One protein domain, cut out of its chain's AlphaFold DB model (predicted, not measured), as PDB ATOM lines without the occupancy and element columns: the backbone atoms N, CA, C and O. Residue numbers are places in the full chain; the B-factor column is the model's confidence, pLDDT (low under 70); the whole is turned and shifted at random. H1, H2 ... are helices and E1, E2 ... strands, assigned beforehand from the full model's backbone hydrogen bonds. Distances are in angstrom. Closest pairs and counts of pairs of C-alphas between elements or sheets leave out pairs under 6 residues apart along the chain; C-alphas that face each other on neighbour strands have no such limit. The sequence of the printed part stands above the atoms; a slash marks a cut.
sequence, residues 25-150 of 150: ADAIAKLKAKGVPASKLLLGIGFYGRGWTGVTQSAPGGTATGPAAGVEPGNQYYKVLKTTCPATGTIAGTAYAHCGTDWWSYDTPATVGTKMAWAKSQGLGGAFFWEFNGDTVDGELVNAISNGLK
ATOM      1  N   ALA A  25      28.240 -32.929 -18.781       98.88
ATOM      2  CA  ALA A  25      28.978 -33.485 -19.910       98.88
ATOM      3  C   ALA A  25      28.945 -32.552 -21.126       98.88
ATOM      4  O   ALA A  25      30.002 -32.256 -21.690       98.88
ATOM      5  N   ASP A  26      27.774 -32.015 -21.466       98.88
ATOM      6  CA  ASP A  26      27.616 -31.076 -22.579       98.88
ATOM      7  C   ASP A  26      28.312 -29.737 -22.301       98.88
ATOM      8  O   ASP A  26      28.942 -29.166 -23.196       98.88
ATOM      9  N   ALA A  27      28.283 -29.254 -21.053       98.88
ATOM     10  CA  ALA A  27      29.016 -28.048 -20.661       98.88
ATOM     11  C   ALA A  27      30.536 -28.212 -20.856       98.88
ATOM     12  O   ALA A  27      31.186 -27.360 -21.472       98.88
ATOM     13  N   ILE A  28      31.103 -29.329 -20.390       98.81
ATOM     14  CA  ILE A  28      32.525 -29.649 -20.568       98.81
ATOM     15  C   ILE A  28      32.864 -29.839 -22.050       98.81
ATOM     16  O   ILE A  28      33.860 -29.283 -22.521       98.81
ATOM     17  N   ALA A  29      32.040 -30.572 -22.804       98.81
ATOM     18  CA  ALA A  29      32.240 -30.778 -24.237       98.81
ATOM     19  C   ALA A  29      32.251 -29.446 -25.001       98.81
ATOM     20  O   ALA A  29      33.124 -29.222 -25.844       98.81
ATOM     21  N   LYS A  30      31.350 -28.519 -24.657       98.75
ATOM     22  CA  LYS A  30      31.278 -27.184 -25.265       98.75
ATOM     23  C   LYS A  30      32.538 -26.354 -25.012       98.75
ATOM     24  O   LYS A  30      33.010 -25.685 -25.933       98.75
ATOM     25  N   LEU A  31      33.100 -26.403 -23.802       98.81
ATOM     26  CA  LEU A  31      34.353 -25.707 -23.475       98.81
ATOM     27  C   LEU A  31      35.555 -26.330 -24.200       98.81
ATOM     28  O   LEU A  31      36.354 -25.602 -24.793       98.81
ATOM     29  N   LYS A  32      35.642 -27.665 -24.244       98.75
ATOM     30  CA  LYS A  32      36.678 -28.376 -25.014       98.75
ATOM     31  C   LYS A  32      36.602 -28.046 -26.509       98.75
ATOM     32  O   LYS A  32      37.622 -27.741 -27.118       98.75
ATOM     33  N   ALA A  33      35.401 -28.009 -27.089       98.69
ATOM     34  CA  ALA A  33      35.182 -27.646 -28.493       98.69
ATOM     35  C   ALA A  33      35.558 -26.188 -28.820       98.69
ATOM     36  O   ALA A  33      35.743 -25.837 -29.982       98.69
ATOM     37  N   LYS A  34      35.675 -25.323 -27.805       98.69
ATOM     38  CA  LYS A  34      36.193 -23.951 -27.927       98.69
ATOM     39  C   LYS A  34      37.715 -23.865 -27.742       98.69
ATOM     40  O   LYS A  34      38.255 -22.766 -27.751       98.69
ATOM     41  N   GLY A  35      38.400 -24.999 -27.592       98.62
ATOM     42  CA  GLY A  35      39.855 -25.083 -27.472       98.62
ATOM     43  C   GLY A  35      40.385 -24.993 -26.041       98.62
ATOM     44  O   GLY A  35      41.597 -24.915 -25.858       98.62
ATOM     45  N   VAL A  36      39.521 -25.008 -25.016       98.81
ATOM     46  CA  VAL A  36      39.985 -25.013 -23.621       98.81
ATOM     47  C   VAL A  36      40.571 -26.394 -23.291       98.81
ATOM     48  O   VAL A  36      39.852 -27.392 -23.404       98.81
ATOM     49  N   PRO A  37      41.846 -26.491 -22.863       98.75
ATOM     50  CA  PRO A  37      42.436 -27.768 -22.477       98.75
ATOM     51  C   PRO A  37      41.662 -28.415 -21.327       98.75
ATOM     52  O   PRO A  37      41.333 -27.747 -20.348       98.75
ATOM     53  N   ALA A  38      41.426 -29.727 -21.415       98.69
ATOM     54  CA  ALA A  38      40.698 -30.479 -20.392       98.69
ATOM     55  C   ALA A  38      41.311 -30.303 -18.989       98.69
ATOM     56  O   ALA A  38      40.591 -30.043 -18.029       98.69
ATOM     57  N   SER A  39      42.643 -30.304 -18.895       98.69
ATOM     58  CA  SER A  39      43.400 -30.108 -17.652       98.69
ATOM     59  C   SER A  39      43.228 -28.729 -16.999       98.69
ATOM     60  O   SER A  39      43.668 -28.535 -15.871       98.69
ATOM     61  N   LYS A  40      42.587 -27.768 -17.678       98.75
ATOM     62  CA  LYS A  40      42.226 -26.449 -17.129       98.75
ATOM     63  C   LYS A  40      40.752 -26.338 -16.727       98.75
ATOM     64  O   LYS A  40      40.310 -25.263 -16.329       98.75
ATOM     65  N   LEU A  41      39.982 -27.416 -16.852       98.88
ATOM     66  CA  LEU A  41      38.566 -27.464 -16.498       98.88
ATOM     67  C   LEU A  41      38.382 -28.256 -15.204       98.88
ATOM     68  O   LEU A  41      38.918 -29.355 -15.076       98.88
ATOM     69  N   LEU A  42      37.594 -27.714 -14.276       98.88
ATOM     70  CA  LEU A  42      37.194 -28.390 -13.043       98.88
ATOM     71  C   LEU A  42      35.700 -28.715 -13.104       98.88
ATOM     72  O   LEU A  42      34.895 -27.852 -13.460       98.88
ATOM     73  N   LEU A  43      35.316 -29.942 -12.749       98.88
ATOM     74  CA  LEU A  43      33.904 -30.315 -12.623       98.88
ATOM     75  C   LEU A  43      33.313 -29.746 -11.323       98.88
ATOM     76  O   LEU A  43      33.890 -29.938 -10.258       98.88
ATOM     77  N   GLY A  44      32.170 -29.064 -11.392       98.81
ATOM     78  CA  GLY A  44      31.505 -28.496 -10.214       98.81
ATOM     79  C   GLY A  44      30.536 -29.457  -9.527       98.81
ATOM     80  O   GLY A  44      29.723 -30.089 -10.201       98.81
ATOM     81  N   ILE A  45      30.582 -29.516  -8.193       98.94
ATOM     82  CA  ILE A  45      29.681 -30.307  -7.338       98.94
ATOM     83  C   ILE A  45      28.939 -29.387  -6.358       98.94
ATOM     84  O   ILE A  45      29.550 -28.602  -5.639       98.94
ATOM     85  N   GLY A  46      27.610 -29.466  -6.314       98.75
ATOM     86  CA  GLY A  46      26.811 -28.705  -5.350       98.75
ATOM     87  C   GLY A  46      26.629 -29.485  -4.053       98.75
ATOM     88  O   GLY A  46      26.089 -30.584  -4.082       98.75
ATOM     89  N   PHE A  47      27.019 -28.917  -2.913       98.81
ATOM     90  CA  PHE A  47      26.756 -29.475  -1.576       98.81
ATOM     91  C   PHE A  47      25.392 -29.010  -1.039       98.81
ATOM     92  O   PHE A  47      25.199 -28.676   0.129       98.81
ATOM     93  N   TYR A  48      24.422 -28.948  -1.937       98.94
ATOM     94  CA  TYR A  48      23.054 -28.535  -1.688       98.94
ATOM     95  C   TYR A  48      22.161 -29.213  -2.721       98.94
ATOM     96  O   TYR A  48      22.632 -29.647  -3.773       98.94
ATOM     97  N   GLY A  49      20.875 -29.297  -2.417       98.81
ATOM     98  CA  GLY A  49      19.856 -29.728  -3.353       98.81
ATOM     99  C   GLY A  49      18.956 -28.592  -3.787       98.81
ATOM    100  O   GLY A  49      18.805 -27.590  -3.085       98.81
ATOM    101  N   ARG A  50      18.311 -28.789  -4.938       98.81
ATOM    102  CA  ARG A  50      17.157 -27.990  -5.354       98.81
ATOM    103  C   ARG A  50      15.891 -28.821  -5.310       98.81
ATOM    104  O   ARG A  50      15.925 -29.999  -5.673       98.81
ATOM    105  N   GLY A  51      14.801 -28.206  -4.869       98.38
ATOM    106  CA  GLY A  51      13.577 -28.942  -4.598       98.38
ATOM    107  C   GLY A  51      12.283 -28.179  -4.809       98.38
ATOM    108  O   GLY A  51      12.227 -26.947  -4.814       98.38
ATOM    109  N   TRP A  52      11.229 -28.964  -4.966       98.62
ATOM    110  CA  TRP A  52       9.861 -28.542  -5.223       98.62
ATOM    111  C   TRP A  52       8.912 -29.230  -4.246       98.62
ATOM    112  O   TRP A  52       9.189 -30.343  -3.808       98.62
ATOM    113  N   THR A  53       7.792 -28.584  -3.939       98.38
ATOM    114  CA  THR A  53       6.716 -29.139  -3.108       98.38
ATOM    115  C   THR A  53       5.407 -29.249  -3.886       98.38
ATOM    116  O   THR A  53       5.250 -28.655  -4.960       98.38
ATOM    117  N   GLY A  54       4.471 -30.036  -3.355       98.00
ATOM    118  CA  GLY A  54       3.216 -30.387  -4.014       98.00
ATOM    119  C   GLY A  54       3.452 -31.131  -5.325       98.00
ATOM    120  O   GLY A  54       2.802 -30.824  -6.327       98.00
ATOM    121  N   VAL A  55       4.433 -32.038  -5.346       98.31
ATOM    122  CA  VAL A  55       4.775 -32.782  -6.561       98.31
ATOM    123  C   VAL A  55       3.752 -33.865  -6.887       98.31
ATOM    124  O   VAL A  55       3.126 -34.441  -6.001       98.31
ATOM    125  N   THR A  56       3.585 -34.158  -8.176       96.94
ATOM    126  CA  THR A  56       2.597 -35.138  -8.670       96.94
ATOM    127  C   THR A  56       3.134 -36.563  -8.821       96.94
ATOM    128  O   THR A  56       2.352 -37.492  -9.008       96.94
ATOM    129  N   GLN A  57       4.452 -36.760  -8.740       97.06
ATOM    130  CA  GLN A  57       5.109 -38.061  -8.897       97.06
ATOM    131  C   GLN A  57       6.469 -38.086  -8.186       97.06
ATOM    132  O   GLN A  57       7.068 -37.044  -7.920       97.06
ATOM    133  N   SER A  58       6.971 -39.291  -7.909       97.62
ATOM    134  CA  SER A  58       8.219 -39.506  -7.167       97.62
ATOM    135  C   SER A  58       9.490 -39.372  -8.013       97.62
ATOM    136  O   SER A  58      10.531 -38.953  -7.509       97.62
ATOM    137  N   ALA A  59       9.425 -39.720  -9.299       97.75
ATOM    138  CA  ALA A  59      10.521 -39.540 -10.248       97.75
ATOM    139  C   ALA A  59      10.468 -38.142 -10.904       97.75
ATOM    140  O   ALA A  59       9.380 -37.565 -11.007       97.75
ATOM    141  N   PRO A  60      11.605 -37.594 -11.378       97.75
ATOM    142  CA  PRO A  60      11.623 -36.315 -12.087       97.75
ATOM    143  C   PRO A  60      10.710 -36.291 -13.324       97.75
ATOM    144  O   PRO A  60      10.416 -37.327 -13.919       97.75
ATOM    145  N   GLY A  61      10.283 -35.088 -13.711       97.50
ATOM    146  CA  GLY A  61       9.411 -34.818 -14.859       97.50
ATOM    147  C   GLY A  61       7.992 -34.383 -14.478       97.50
ATOM    148  O   GLY A  61       7.271 -33.856 -15.322       97.50
ATOM    149  N   GLY A  62       7.608 -34.554 -13.211       96.56
ATOM    150  CA  GLY A  62       6.299 -34.161 -12.691       96.56
ATOM    151  C   GLY A  62       6.130 -32.656 -12.510       96.56
ATOM    152  O   GLY A  62       7.099 -31.896 -12.466       96.56
ATOM    153  N   THR A  63       4.884 -32.224 -12.348       97.94
ATOM    154  CA  THR A  63       4.557 -30.850 -11.940       97.94
ATOM    155  C   THR A  63       4.718 -30.657 -10.434       97.94
ATOM    156  O   THR A  63       4.765 -31.622  -9.671       97.94
ATOM    157  N   ALA A  64       4.763 -29.396 -10.011       98.19
ATOM    158  CA  ALA A  64       4.833 -28.973  -8.616       98.19
ATOM    159  C   ALA A  64       3.944 -27.748  -8.368       98.19
ATOM    160  O   ALA A  64       3.612 -27.018  -9.306       98.19
ATOM    161  N   THR A  65       3.601 -27.474  -7.110       97.94
ATOM    162  CA  THR A  65       2.863 -26.254  -6.736       97.94
ATOM    163  C   THR A  65       3.797 -25.086  -6.417       97.94
ATOM    164  O   THR A  65       3.409 -23.927  -6.575       97.94
ATOM    165  N   GLY A  66       5.047 -25.363  -6.034       97.88
ATOM    166  CA  GLY A  66       6.024 -24.328  -5.720       97.88
ATOM    167  C   GLY A  66       7.389 -24.866  -5.283       97.88
ATOM    168  O   GLY A  66       7.628 -26.074  -5.331       97.88
ATOM    169  N   PRO A  67       8.308 -23.971  -4.885       98.25
ATOM    170  CA  PRO A  67       9.586 -24.359  -4.298       98.25
ATOM    171  C   PRO A  67       9.377 -25.016  -2.927       98.25
ATOM    172  O   PRO A  67       8.559 -24.545  -2.138       98.25
ATOM    173  N   ALA A  68      10.129 -26.077  -2.632       98.19
ATOM    174  CA  ALA A  68      10.114 -26.678  -1.299       98.19
ATOM    175  C   ALA A  68      10.735 -25.738  -0.251       98.19
ATOM    176  O   ALA A  68      11.568 -24.887  -0.575       98.19
ATOM    177  N   ALA A  69      10.337 -25.882   1.012       98.12
ATOM    178  CA  ALA A  69      10.895 -25.079   2.095       98.12
ATOM    179  C   ALA A  69      12.355 -25.480   2.379       98.12
ATOM    180  O   ALA A  69      12.692 -26.661   2.439       98.12
ATOM    181  N   GLY A  70      13.228 -24.494   2.573       97.12
ATOM    182  CA  GLY A  70      14.656 -24.711   2.784       97.12
ATOM    183  C   GLY A  70      15.352 -23.476   3.353       97.12
ATOM    184  O   GLY A  70      14.683 -22.597   3.894       97.12
ATOM    185  N   VAL A  71      16.684 -23.406   3.243       97.19
ATOM    186  CA  VAL A  71      17.458 -22.222   3.682       97.19
ATOM    187  C   VAL A  71      17.069 -20.973   2.883       97.19
ATOM    188  O   VAL A  71      16.992 -19.873   3.418       97.19
ATOM    189  N   GLU A  72      16.735 -21.181   1.614       96.94
ATOM    190  CA  GLU A  72      15.955 -20.286   0.767       96.94
ATOM    191  C   GLU A  72      14.915 -21.153   0.028       96.94
ATOM    192  O   GLU A  72      15.109 -22.372  -0.090       96.94
ATOM    193  N   PRO A  73      13.805 -20.584  -0.472       98.19
ATOM    194  CA  PRO A  73      12.809 -21.358  -1.205       98.19
ATOM    195  C   PRO A  73      13.431 -22.178  -2.347       98.19
ATOM    196  O   PRO A  73      13.987 -21.635  -3.302       98.19
ATOM    197  N   GLY A  74      13.304 -23.503  -2.259       98.12
ATOM    198  CA  GLY A  74      13.768 -24.459  -3.261       98.12
ATOM    199  C   GLY A  74      15.255 -24.796  -3.180       98.12
ATOM    200  O   GLY A  74      15.786 -25.349  -4.145       98.12
ATOM    201  N   ASN A  75      15.927 -24.478  -2.073       98.62
ATOM    202  CA  ASN A  75      17.332 -24.803  -1.828       98.62
ATOM    203  C   ASN A  75      17.532 -25.281  -0.387       98.62
ATOM    204  O   ASN A  75      17.054 -24.657   0.561       98.62
ATOM    205  N   GLN A  76      18.267 -26.373  -0.211       98.75
ATOM    206  CA  GLN A  76      18.647 -26.859   1.108       98.75
ATOM    207  C   GLN A  76      20.012 -27.542   1.052       98.75
ATOM    208  O   GLN A  76      20.338 -28.219   0.079       98.75
ATOM    209  N   TYR A  77      20.804 -27.399   2.111       98.81
ATOM    210  CA  TYR A  77      22.114 -28.032   2.209       98.81
ATOM    211  C   TYR A  77      22.028 -29.557   2.269       98.81
ATOM    212  O   TYR A  77      21.115 -30.128   2.875       98.81
ATOM    213  N   TYR A  78      23.040 -30.219   1.706       98.88
ATOM    214  CA  TYR A  78      23.132 -31.676   1.709       98.88
ATOM    215  C   TYR A  78      23.120 -32.262   3.130       98.88
ATOM    216  O   TYR A  78      22.375 -33.207   3.397       98.88
ATOM    217  N   LYS A  79      23.850 -31.643   4.069       98.75
ATOM    218  CA  LYS A  79      23.893 -32.065   5.482       98.75
ATOM    219  C   LYS A  79      22.524 -32.155   6.163       98.75
ATOM    220  O   LYS A  79      22.382 -32.889   7.136       98.75
ATOM    221  N   VAL A  80      21.532 -31.413   5.666       98.75
ATOM    222  CA  VAL A  80      20.140 -31.480   6.131       98.75
ATOM    223  C   VAL A  80      19.373 -32.530   5.328       98.75
ATOM    224  O   VAL A  80      18.767 -33.430   5.912       98.75
ATOM    225  N   LEU A  81      19.447 -32.456   3.993       98.81
ATOM    226  CA  LEU A  81      18.692 -33.329   3.087       98.81
ATOM    227  C   LEU A  81      18.999 -34.814   3.273       98.81
ATOM    228  O   LEU A  81      18.073 -35.618   3.174       98.81
ATOM    229  N   LYS A  82      20.246 -35.188   3.607       98.62
ATOM    230  CA  LYS A  82      20.618 -36.602   3.816       98.62
ATOM    231  C   LYS A  82      19.747 -37.305   4.861       98.62
ATOM    232  O   LYS A  82      19.582 -38.519   4.787       98.62
ATOM    233  N   THR A  83      19.193 -36.549   5.811       98.50
ATOM    234  CA  THR A  83      18.341 -37.065   6.887       98.50
ATOM    235  C   THR A  83      16.869 -36.742   6.648       98.50
ATOM    236  O   THR A  83      16.019 -37.603   6.849       98.50
ATOM    237  N   THR A  84      16.544 -35.513   6.230       98.62
ATOM    238  CA  THR A  84      15.143 -35.063   6.122       98.62
ATOM    239  C   THR A  84      14.446 -35.545   4.854       98.62
ATOM    240  O   THR A  84      13.228 -35.701   4.852       98.62
ATOM    241  N   CYS A  85      15.203 -35.790   3.782       98.75
ATOM    242  CA  CYS A  85      14.687 -36.310   2.522       98.75
ATOM    243  C   CYS A  85      15.727 -37.228   1.853       98.75
ATOM    244  O   CYS A  85      16.352 -36.832   0.861       98.75
ATOM    245  N   PRO A  86      15.969 -38.434   2.404       98.75
ATOM    246  CA  PRO A  86      16.996 -39.341   1.899       98.75
ATOM    247  C   PRO A  86      16.761 -39.728   0.434       98.75
ATOM    248  O   PRO A  86      15.620 -39.868  -0.005       98.75
ATOM    249  N   ALA A  87      17.846 -39.913  -0.320       98.69
ATOM    250  CA  ALA A  87      17.781 -40.241  -1.740       98.69
ATOM    251  C   ALA A  87      16.977 -41.527  -1.985       98.69
ATOM    252  O   ALA A  87      17.243 -42.567  -1.386       98.69
ATOM    253  N   THR A  88      16.015 -41.453  -2.903       98.75
ATOM    254  CA  THR A  88      15.121 -42.563  -3.266       98.75
ATOM    255  C   THR A  88      15.429 -43.138  -4.646       98.75
ATOM    256  O   THR A  88      14.876 -44.168  -5.021       98.75
ATOM    257  N   GLY A  89      16.286 -42.477  -5.426       98.69
ATOM    258  CA  GLY A  89      16.705 -42.954  -6.737       98.69
ATOM    259  C   GLY A  89      17.817 -42.113  -7.351       98.69
ATOM    260  O   GLY A  89      18.250 -41.097  -6.804       98.69
ATOM    261  N   THR A  90      18.288 -42.552  -8.513       98.81
ATOM    262  CA  THR A  90      19.285 -41.841  -9.313       98.81
ATOM    263  C   THR A  90      18.810 -41.700 -10.748       98.81
ATOM    264  O   THR A  90      18.052 -42.519 -11.266       98.81
ATOM    265  N   ILE A  91      19.252 -40.631 -11.399       98.69
ATOM    266  CA  ILE A  91      19.044 -40.406 -12.825       98.69
ATOM    267  C   ILE A  91      20.200 -39.563 -13.352       98.69
ATOM    268  O   ILE A  91      20.688 -38.668 -12.663       98.69
ATOM    269  N   ALA A  92      20.653 -39.850 -14.572       98.62
ATOM    270  CA  ALA A  92      21.636 -39.022 -15.272       98.62
ATOM    271  C   ALA A  92      22.917 -38.718 -14.461       98.62
ATOM    272  O   ALA A  92      23.471 -37.625 -14.548       98.62
ATOM    273  N   GLY A  93      23.377 -39.665 -13.635       98.56
ATOM    274  CA  GLY A  93      24.590 -39.520 -12.822       98.56
ATOM    275  C   GLY A  93      24.464 -38.609 -11.593       98.56
ATOM    276  O   GLY A  93      25.485 -38.196 -11.052       98.56
ATOM    277  N   THR A  94      23.247 -38.294 -11.144       98.88
ATOM    278  CA  THR A  94      22.982 -37.631  -9.855       98.88
ATOM    279  C   THR A  94      21.794 -38.285  -9.139       98.88
ATOM    280  O   THR A  94      21.173 -39.207  -9.679       98.88
ATOM    281  N   ALA A  95      21.507 -37.869  -7.904       98.88
ATOM    282  CA  ALA A  95      20.444 -38.445  -7.090       98.88
ATOM    283  C   ALA A  95      19.198 -37.553  -7.058       98.88
ATOM    284  O   ALA A  95      19.242 -36.339  -7.300       98.88
ATOM    285  N   TYR A  96      18.074 -38.183  -6.739       98.88
ATOM    286  CA  TYR A  96      16.851 -37.506  -6.343       98.88
ATOM    287  C   TYR A  96      16.207 -38.207  -5.145       98.88
ATOM    288  O   TYR A  96      16.464 -39.379  -4.861       98.88
ATOM    289  N   ALA A  97      15.359 -37.469  -4.446       98.88
ATOM    290  CA  ALA A  97      14.628 -37.898  -3.270       98.88
ATOM    291  C   ALA A  97      13.174 -37.444  -3.378       98.88
ATOM    292  O   ALA A  97      12.906 -36.322  -3.806       98.88
ATOM    293  N   HIS A  98      12.254 -38.303  -2.955       98.69
ATOM    294  CA  HIS A  98      10.854 -37.960  -2.748       98.69
ATOM    295  C   HIS A  98      10.469 -38.251  -1.296       98.69
ATOM    296  O   HIS A  98      10.625 -39.381  -0.829       98.69
ATOM    297  N   CYS A  99       9.943 -37.252  -0.590       98.50
ATOM    298  CA  CYS A  99       9.588 -37.342   0.825       98.50
ATOM    299  C   CYS A  99       8.298 -36.554   1.099       98.50
ATOM    300  O   CYS A  99       8.263 -35.327   1.043       98.50
ATOM    301  N   GLY A 100       7.205 -37.264   1.387       97.81
ATOM    302  CA  GLY A 100       5.892 -36.632   1.529       97.81
ATOM    303  C   GLY A 100       5.451 -35.978   0.219       97.81
ATOM    304  O   GLY A 100       5.262 -36.673  -0.772       97.81
ATOM    305  N   THR A 101       5.283 -34.655   0.227       97.94
ATOM    306  CA  THR A 101       4.918 -33.848  -0.951       97.94
ATOM    307  C   THR A 101       6.113 -33.188  -1.634       97.94
ATOM    308  O   THR A 101       5.919 -32.444  -2.599       97.94
ATOM    309  N   ASP A 102       7.325 -33.413  -1.125       98.62
ATOM    310  CA  ASP A 102       8.535 -32.748  -1.584       98.62
ATOM    311  C   ASP A 102       9.370 -33.662  -2.478       98.62
ATOM    312  O   ASP A 102       9.475 -34.875  -2.272       98.62
ATOM    313  N   TRP A 103      10.022 -33.037  -3.452       98.69
ATOM    314  CA  TRP A 103      10.998 -33.656  -4.330       98.69
ATOM    315  C   TRP A 103      12.276 -32.834  -4.324       98.69
ATOM    316  O   TRP A 103      12.230 -31.621  -4.532       98.69
ATOM    317  N   TRP A 104      13.416 -33.491  -4.146       98.88
ATOM    318  CA  TRP A 104      14.733 -32.863  -4.133       98.88
ATOM    319  C   TRP A 104      15.684 -33.595  -5.069       98.88
ATOM    320  O   TRP A 104      15.627 -34.814  -5.189       98.88
ATOM    321  N   SER A 105      16.615 -32.872  -5.681       98.88
ATOM    322  CA  SER A 105      17.796 -33.469  -6.305       98.88
ATOM    323  C   SER A 105      19.056 -32.815  -5.779       98.88
ATOM    324  O   SER A 105      19.099 -31.594  -5.630       98.88
ATOM    325  N   TYR A 106      20.043 -33.653  -5.481       98.94
ATOM    326  CA  TYR A 106      21.340 -33.318  -4.907       98.94
ATOM    327  C   TYR A 106      22.328 -34.451  -5.209       98.94
ATOM    328  O   TYR A 106      21.925 -35.550  -5.598       98.94
ATOM    329  N   ASP A 107      23.623 -34.206  -5.020       98.94
ATOM    330  CA  ASP A 107      24.639 -35.256  -5.100       98.94
ATOM    331  C   ASP A 107      24.860 -35.955  -3.749       98.94
ATOM    332  O   ASP A 107      24.757 -35.345  -2.688       98.94
ATOM    333  N   THR A 108      25.189 -37.245  -3.804       98.94
ATOM    334  CA  THR A 108      25.554 -38.092  -2.656       98.94
ATOM    335  C   THR A 108      26.992 -38.590  -2.822       98.94
ATOM    336  O   THR A 108      27.520 -38.526  -3.936       98.94
ATOM    337  N   PRO A 109      27.639 -39.172  -1.792       98.88
ATOM    338  CA  PRO A 109      28.979 -39.746  -1.944       98.88
ATOM    339  C   PRO A 109      29.107 -40.712  -3.135       98.88
ATOM    340  O   PRO A 109      30.104 -40.687  -3.857       98.88
ATOM    341  N   ALA A 110      28.067 -41.509  -3.405       98.81
ATOM    342  CA  ALA A 110      28.037 -42.436  -4.536       98.81
ATOM    343  C   ALA A 110      27.992 -41.725  -5.905       98.81
ATOM    344  O   ALA A 110      28.734 -42.094  -6.824       98.81
ATOM    345  N   THR A 111      27.151 -40.695  -6.065       98.88
ATOM    346  CA  THR A 111      27.070 -39.958  -7.340       98.88
ATOM    347  C   THR A 111      28.293 -39.073  -7.548       98.88
ATOM    348  O   THR A 111      28.809 -39.013  -8.664       98.88
ATOM    349  N   VAL A 112      28.839 -38.486  -6.477       98.94
ATOM    350  CA  VAL A 112      30.130 -37.788  -6.498       98.94
ATOM    351  C   VAL A 112      31.237 -38.724  -6.972       98.94
ATOM    352  O   VAL A 112      31.954 -38.369  -7.904       98.94
ATOM    353  N   GLY A 113      31.343 -39.938  -6.422       98.81
ATOM    354  CA  GLY A 113      32.334 -40.924  -6.866       98.81
ATOM    355  C   GLY A 113      32.232 -41.232  -8.365       98.81
ATOM    356  O   GLY A 113      33.237 -41.212  -9.079       98.81
ATOM    357  N   THR A 114      31.007 -41.408  -8.873       98.75
ATOM    358  CA  THR A 114      30.750 -41.607 -10.313       98.75
ATOM    359  C   THR A 114      31.182 -40.392 -11.143       98.75
ATOM    360  O   THR A 114      31.849 -40.540 -12.171       98.75
ATOM    361  N   LYS A 115      30.863 -39.176 -10.686       98.94
ATOM    362  CA  LYS A 115      31.276 -37.925 -11.338       98.94
ATOM    363  C   LYS A 115      32.794 -37.741 -11.336       98.94
ATOM    364  O   LYS A 115      33.335 -37.268 -12.332       98.94
ATOM    365  N   MET A 116      33.493 -38.138 -10.272       98.88
ATOM    366  CA  MET A 116      34.957 -38.063 -10.215       98.88
ATOM    367  C   MET A 116      35.611 -39.066 -11.167       98.88
ATOM    368  O   MET A 116      36.532 -38.702 -11.897       98.88
ATOM    369  N   ALA A 117      35.097 -40.298 -11.242       98.81
ATOM    370  CA  ALA A 117      35.553 -41.276 -12.232       98.81
ATOM    371  C   ALA A 117      35.371 -40.746 -13.666       98.81
ATOM    372  O   ALA A 117      36.284 -40.836 -14.492       98.81
ATOM    373  N   TRP A 118      34.227 -40.112 -13.939       98.88
ATOM    374  CA  TRP A 118      33.990 -39.446 -15.215       98.88
ATOM    375  C   TRP A 118      34.972 -38.290 -15.453       98.88
ATOM    376  O   TRP A 118      35.586 -38.236 -16.518       98.88
ATOM    377  N   ALA A 119      35.199 -37.418 -14.467       98.88
ATOM    378  CA  ALA A 119      36.148 -36.309 -14.577       98.88
ATOM    379  C   ALA A 119      37.568 -36.797 -14.922       98.88
ATOM    380  O   ALA A 119      38.200 -36.244 -15.827       98.88
ATOM    381  N   LYS A 120      38.028 -37.887 -14.288       98.69
ATOM    382  CA  LYS A 120      39.305 -38.542 -14.624       98.69
ATOM    383  C   LYS A 120      39.316 -39.068 -16.058       98.69
ATOM    384  O   LYS A 120      40.241 -38.765 -16.805       98.69
ATOM    385  N   SER A 121      38.263 -39.778 -16.478       98.56
ATOM    386  CA  SER A 121      38.151 -40.295 -17.858       98.56
ATOM    387  C   SER A 121      38.175 -39.186 -18.917       98.56
ATOM    388  O   SER A 121      38.599 -39.398 -20.049       98.56
ATOM    389  N   GLN A 122      37.736 -37.985 -18.540       98.69
ATOM    390  CA  GLN A 122      37.712 -36.806 -19.392       98.69
ATOM    391  C   GLN A 122      39.019 -36.002 -19.366       98.69
ATOM    392  O   GLN A 122      39.100 -34.999 -20.083       98.69
ATOM    393  N   GLY A 123      40.011 -36.400 -18.563       98.50
ATOM    394  CA  GLY A 123      41.273 -35.679 -18.392       98.50
ATOM    395  C   GLY A 123      41.092 -34.284 -17.792       98.50
ATOM    396  O   GLY A 123      41.822 -33.363 -18.162       98.50
ATOM    397  N   LEU A 124      40.070 -34.097 -16.947       98.81
ATOM    398  CA  LEU A 124      39.812 -32.808 -16.305       98.81
ATOM    399  C   LEU A 124      40.902 -32.479 -15.279       98.81
ATOM    400  O   LEU A 124      41.503 -33.376 -14.696       98.81
ATOM    401  N   GLY A 125      41.122 -31.187 -15.026       98.62
ATOM    402  CA  GLY A 125      42.090 -30.711 -14.028       98.62
ATOM    403  C   GLY A 125      41.708 -31.038 -12.581       98.62
ATOM    404  O   GLY A 125      42.512 -30.846 -11.675       98.62
ATOM    405  N   GLY A 126      40.483 -31.519 -12.360       98.56
ATOM    406  CA  GLY A 126      39.960 -31.914 -11.060       98.56
ATOM    407  C   GLY A 126      38.480 -31.578 -10.924       98.56
ATOM    408  O   GLY A 126      37.728 -31.547 -11.905       98.56
ATOM    409  N   ALA A 127      38.072 -31.296  -9.694       98.75
ATOM    410  CA  ALA A 127      36.732 -30.856  -9.355       98.75
ATOM    411  C   ALA A 127      36.782 -29.718  -8.332       98.75
ATOM    412  O   ALA A 127      37.757 -29.570  -7.597       98.75
ATOM    413  N   PHE A 128      35.717 -28.931  -8.289       98.62
ATOM    414  CA  PHE A 128      35.457 -27.959  -7.233       98.62
ATOM    415  C   PHE A 128      34.056 -28.209  -6.668       98.62
ATOM    416  O   PHE A 128      33.240 -28.891  -7.293       98.62
ATOM    417  N   PHE A 129      33.754 -27.640  -5.505       98.75
ATOM    418  CA  PHE A 129      32.420 -27.717  -4.921       98.75
ATOM    419  C   PHE A 129      31.911 -26.352  -4.458       98.75
ATOM    420  O   PHE A 129      32.681 -25.422  -4.216       98.75
ATOM    421  N   TRP A 130      30.591 -26.256  -4.327       98.56
ATOM    422  CA  TRP A 130      29.878 -25.113  -3.768       98.56
ATOM    423  C   TRP A 130      28.840 -25.603  -2.751       98.56
ATOM    424  O   TRP A 130      27.871 -26.251  -3.135       98.56
ATOM    425  N   GLU A 131      28.964 -25.339  -1.457       98.31
ATOM    426  CA  GLU A 131      30.134 -24.820  -0.735       98.31
ATOM    427  C   GLU A 131      30.314 -25.618   0.565       98.31
ATOM    428  O   GLU A 131      29.474 -26.458   0.890       98.31
ATOM    429  N   PHE A 132      31.421 -25.415   1.282       98.19
ATOM    430  CA  PHE A 132      31.811 -26.252   2.426       98.19
ATOM    431  C   PHE A 132      30.728 -26.375   3.500       98.19
ATOM    432  O   PHE A 132      30.532 -27.463   4.037       98.19
ATOM    433  N   ASN A 133      29.990 -25.300   3.789       97.19
ATOM    434  CA  ASN A 133      28.928 -25.326   4.796       97.19
ATOM    435  C   ASN A 133      27.793 -26.308   4.453       97.19
ATOM    436  O   ASN A 133      26.992 -26.648   5.323       97.19
ATOM    437  N   GLY A 134      27.698 -26.748   3.197       98.56
ATOM    438  CA  GLY A 134      26.718 -27.728   2.754       98.56
ATOM    439  C   GLY A 134      27.038 -29.176   3.128       98.56
ATOM    440  O   GLY A 134      26.126 -30.007   3.139       98.56
ATOM    441  N   ASP A 135      28.301 -29.474   3.446       98.75
ATOM    442  CA  ASP A 135      28.769 -30.826   3.757       98.75
ATOM    443  C   ASP A 135      28.456 -31.236   5.205       98.75
ATOM    444  O   ASP A 135      28.117 -30.415   6.067       98.75
ATOM    445  N   THR A 136      28.552 -32.533   5.479       98.62
ATOM    446  CA  THR A 136      28.400 -33.081   6.828       98.62
ATOM    447  C   THR A 136      29.603 -32.750   7.710       98.62
ATOM    448  O   THR A 136      30.664 -32.355   7.235       98.62
ATOM    449  N   VAL A 137      29.451 -32.920   9.028       97.62
ATOM    450  CA  VAL A 137      30.520 -32.635  10.008       97.62
ATOM    451  C   VAL A 137      31.774 -33.485   9.760       97.62
ATOM    452  O   VAL A 137      32.885 -33.030  10.005       97.62
ATOM    453  N   ASP A 138      31.601 -34.701   9.247       97.75
ATOM    454  CA  ASP A 138      32.664 -35.624   8.845       97.75
ATOM    455  C   ASP A 138      33.153 -35.422   7.394       97.75
ATOM    456  O   ASP A 138      34.050 -36.137   6.941       97.75
ATOM    457  N   GLY A 139      32.611 -34.434   6.671       98.56
ATOM    458  CA  GLY A 139      33.065 -34.031   5.338       98.56
ATOM    459  C   GLY A 139      32.880 -35.109   4.272       98.56
ATOM    460  O   GLY A 139      33.791 -35.366   3.481       98.56
ATOM    461  N   GLU A 140      31.757 -35.829   4.279       98.69
ATOM    462  CA  GLU A 140      31.620 -37.024   3.442       98.69
ATOM    463  C   GLU A 140      31.610 -36.711   1.937       98.69
ATOM    464  O   GLU A 140      32.138 -37.508   1.152       98.69
ATOM    465  N   LEU A 141      31.091 -35.550   1.511       98.81
ATOM    466  CA  LEU A 141      31.126 -35.166   0.098       98.81
ATOM    467  C   LEU A 141      32.518 -34.706  -0.339       98.81
ATOM    468  O   LEU A 141      32.982 -35.122  -1.407       98.81
ATOM    469  N   VAL A 142      33.222 -33.898   0.462       98.69
ATOM    470  CA  VAL A 142      34.601 -33.500   0.126       98.69
ATOM    471  C   VAL A 142      35.546 -34.705   0.132       98.69
ATOM    472  O   VAL A 142      36.405 -34.824  -0.747       98.69
ATOM    473  N   ASN A 143      35.342 -35.654   1.047       98.75
ATOM    474  CA  ASN A 143      36.083 -36.912   1.068       98.75
ATOM    475  C   ASN A 143      35.769 -37.773  -0.163       98.75
ATOM    476  O   ASN A 143      36.690 -38.345  -0.749       98.75
ATOM    477  N   ALA A 144      34.511 -37.820  -0.616       98.81
ATOM    478  CA  ALA A 144      34.143 -38.505  -1.856       98.81
ATOM    479  C   ALA A 144      34.810 -37.876  -3.094       98.81
ATOM    480  O   ALA A 144      35.295 -38.609  -3.959       98.81
ATOM    481  N   ILE A 145      34.909 -36.540  -3.162       98.81
ATOM    482  CA  ILE A 145      35.668 -35.842  -4.217       98.81
ATOM    483  C   ILE A 145      37.148 -36.239  -4.156       98.81
ATOM    484  O   ILE A 145      37.710 -36.707  -5.147       98.81
ATOM    485  N   SER A 146      37.769 -36.084  -2.984       98.56
ATOM    486  CA  SER A 146      39.197 -36.349  -2.770       98.56
ATOM    487  C   SER A 146      39.570 -37.788  -3.126       98.56
ATOM    488  O   SER A 146      40.515 -38.020  -3.878       98.56
ATOM    489  N   ASN A 147      38.803 -38.765  -2.643       98.31
ATOM    490  CA  ASN A 147      39.057 -40.179  -2.909       98.31
ATOM    491  C   ASN A 147      38.744 -40.568  -4.356       98.31
ATOM    492  O   ASN A 147      39.438 -41.406  -4.919       98.31
ATOM    493  N   GLY A 148      37.735 -39.949  -4.976       98.12
ATOM    494  CA  GLY A 148      37.388 -40.213  -6.369       98.12
ATOM    495  C   GLY A 148      38.425 -39.700  -7.374       98.12
ATOM    496  O   GLY A 148      38.521 -40.255  -8.471       98.12
ATOM    497  N   LEU A 149      39.197 -38.664  -7.023       97.06
ATOM    498  CA  LEU A 149      40.228 -38.071  -7.886       97.06
ATOM    499  C   LEU A 149      41.631 -38.672  -7.714       97.06
ATOM    500  O   LEU A 149      42.448 -38.514  -8.621       97.06
ATOM    501  N   LYS A 150      41.899 -39.351  -6.597       91.31
ATOM    502  CA  LYS A 150      43.103 -40.182  -6.426       91.31
ATOM    503  C   LYS A 150      43.081 -41.382  -7.379       91.31
ATOM    504  O   LYS A 150      44.182 -41.850  -7.722       91.31
TER     505      LYS A 150
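This is residues 25 to 150 of the 150 residues of the protein "Chitinase" of Streptomyces sp. SID6041 (UniProt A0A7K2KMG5). Two halves stand end to end along the longest axis: a strongly twisted sheet of five strands, with H2 over one face, and a pair of parallel strands, E1 and E7, with H3 and H4 side by side packed on it. E1 runs on into E2 and so passes from one half into the other, while H1 lies at the outside of the second half. The printed part has 126 residues with four named helices and seven named strands, in the order H1 E1 E2 E3 H2 E4 E5 E6 H3 E7 H4; the class is mixed, helices and strands. The larger sheet runs E3 E2 E6 E5 E4, antiparallel throughout. The whole is compact, with a radius of gyration of the C-alphas of 15.4 A and spans of 43 by 33 by 23 A.

H1 takes residues 25 to 33, 12.1 A long, from C-alpha 25 at (28.978, -33.485, -19.910). E1 is residues 42 to 46, and E2 is residues 48 to 53, 16.4 A. E3 is residues 75 to 77, H2 residues 78 to 84, E4 residues 89 to 91. E5, residues 94 to 99, measures 17.1 A, and E6 is residues 102 to 106. H3, residues 109 to 121, measures 18.4 A. E7 is residues 126 to 130. H4, residues 140 to 149, measures 14.3 A and ends at C-alpha 149 at (40.228, -38.071, -7.886).

E4, E5 and E6 form a meander, each strand the antiparallel neighbour of the one before; N 91 and O 94 are 2.9 A apart, N 97 and O 104 2.8 A. E2 is staggered: residues 48 to 50 pair with E3, N 49 to O 76 at 2.8 A, and residues 50 to 53 with E6, N 103 to O 52 at 2.8 A. H2 is on this sheet at a height over the sheet of 8.7 A, only just over E2 and E6, with 3 C-alphas on each. E1 runs on into E2 at 46 degrees. E1 and E7 are parallel, with N 45 and O 128 2.9 A apart. The closest C-alphas of H3 and E7, Ala 119 and Gly 126, are 6.8 A apart. H3 and H4 touch at a shallow tilt of 23 degrees, the same way; their closest C-alphas, Met 116 and Gly 148, are 5.0 A apart. H1 touches no helix. In H1, H3 and H4 every O i to N i+4 pair is within hydrogen-bond range; in H2, 2 of 3 are.

The C-alphas farthest apart, Gly 35 and Gly 100, are 46.1 A apart. The printed part has no cut. The long link is E2 to E3, residues 54 to 74, where residues 66 to 67 pair antiparallel with residues 52 to 53 of E2. The mean pLDDT of the printed part is 98.4, and no printed residue is under 70.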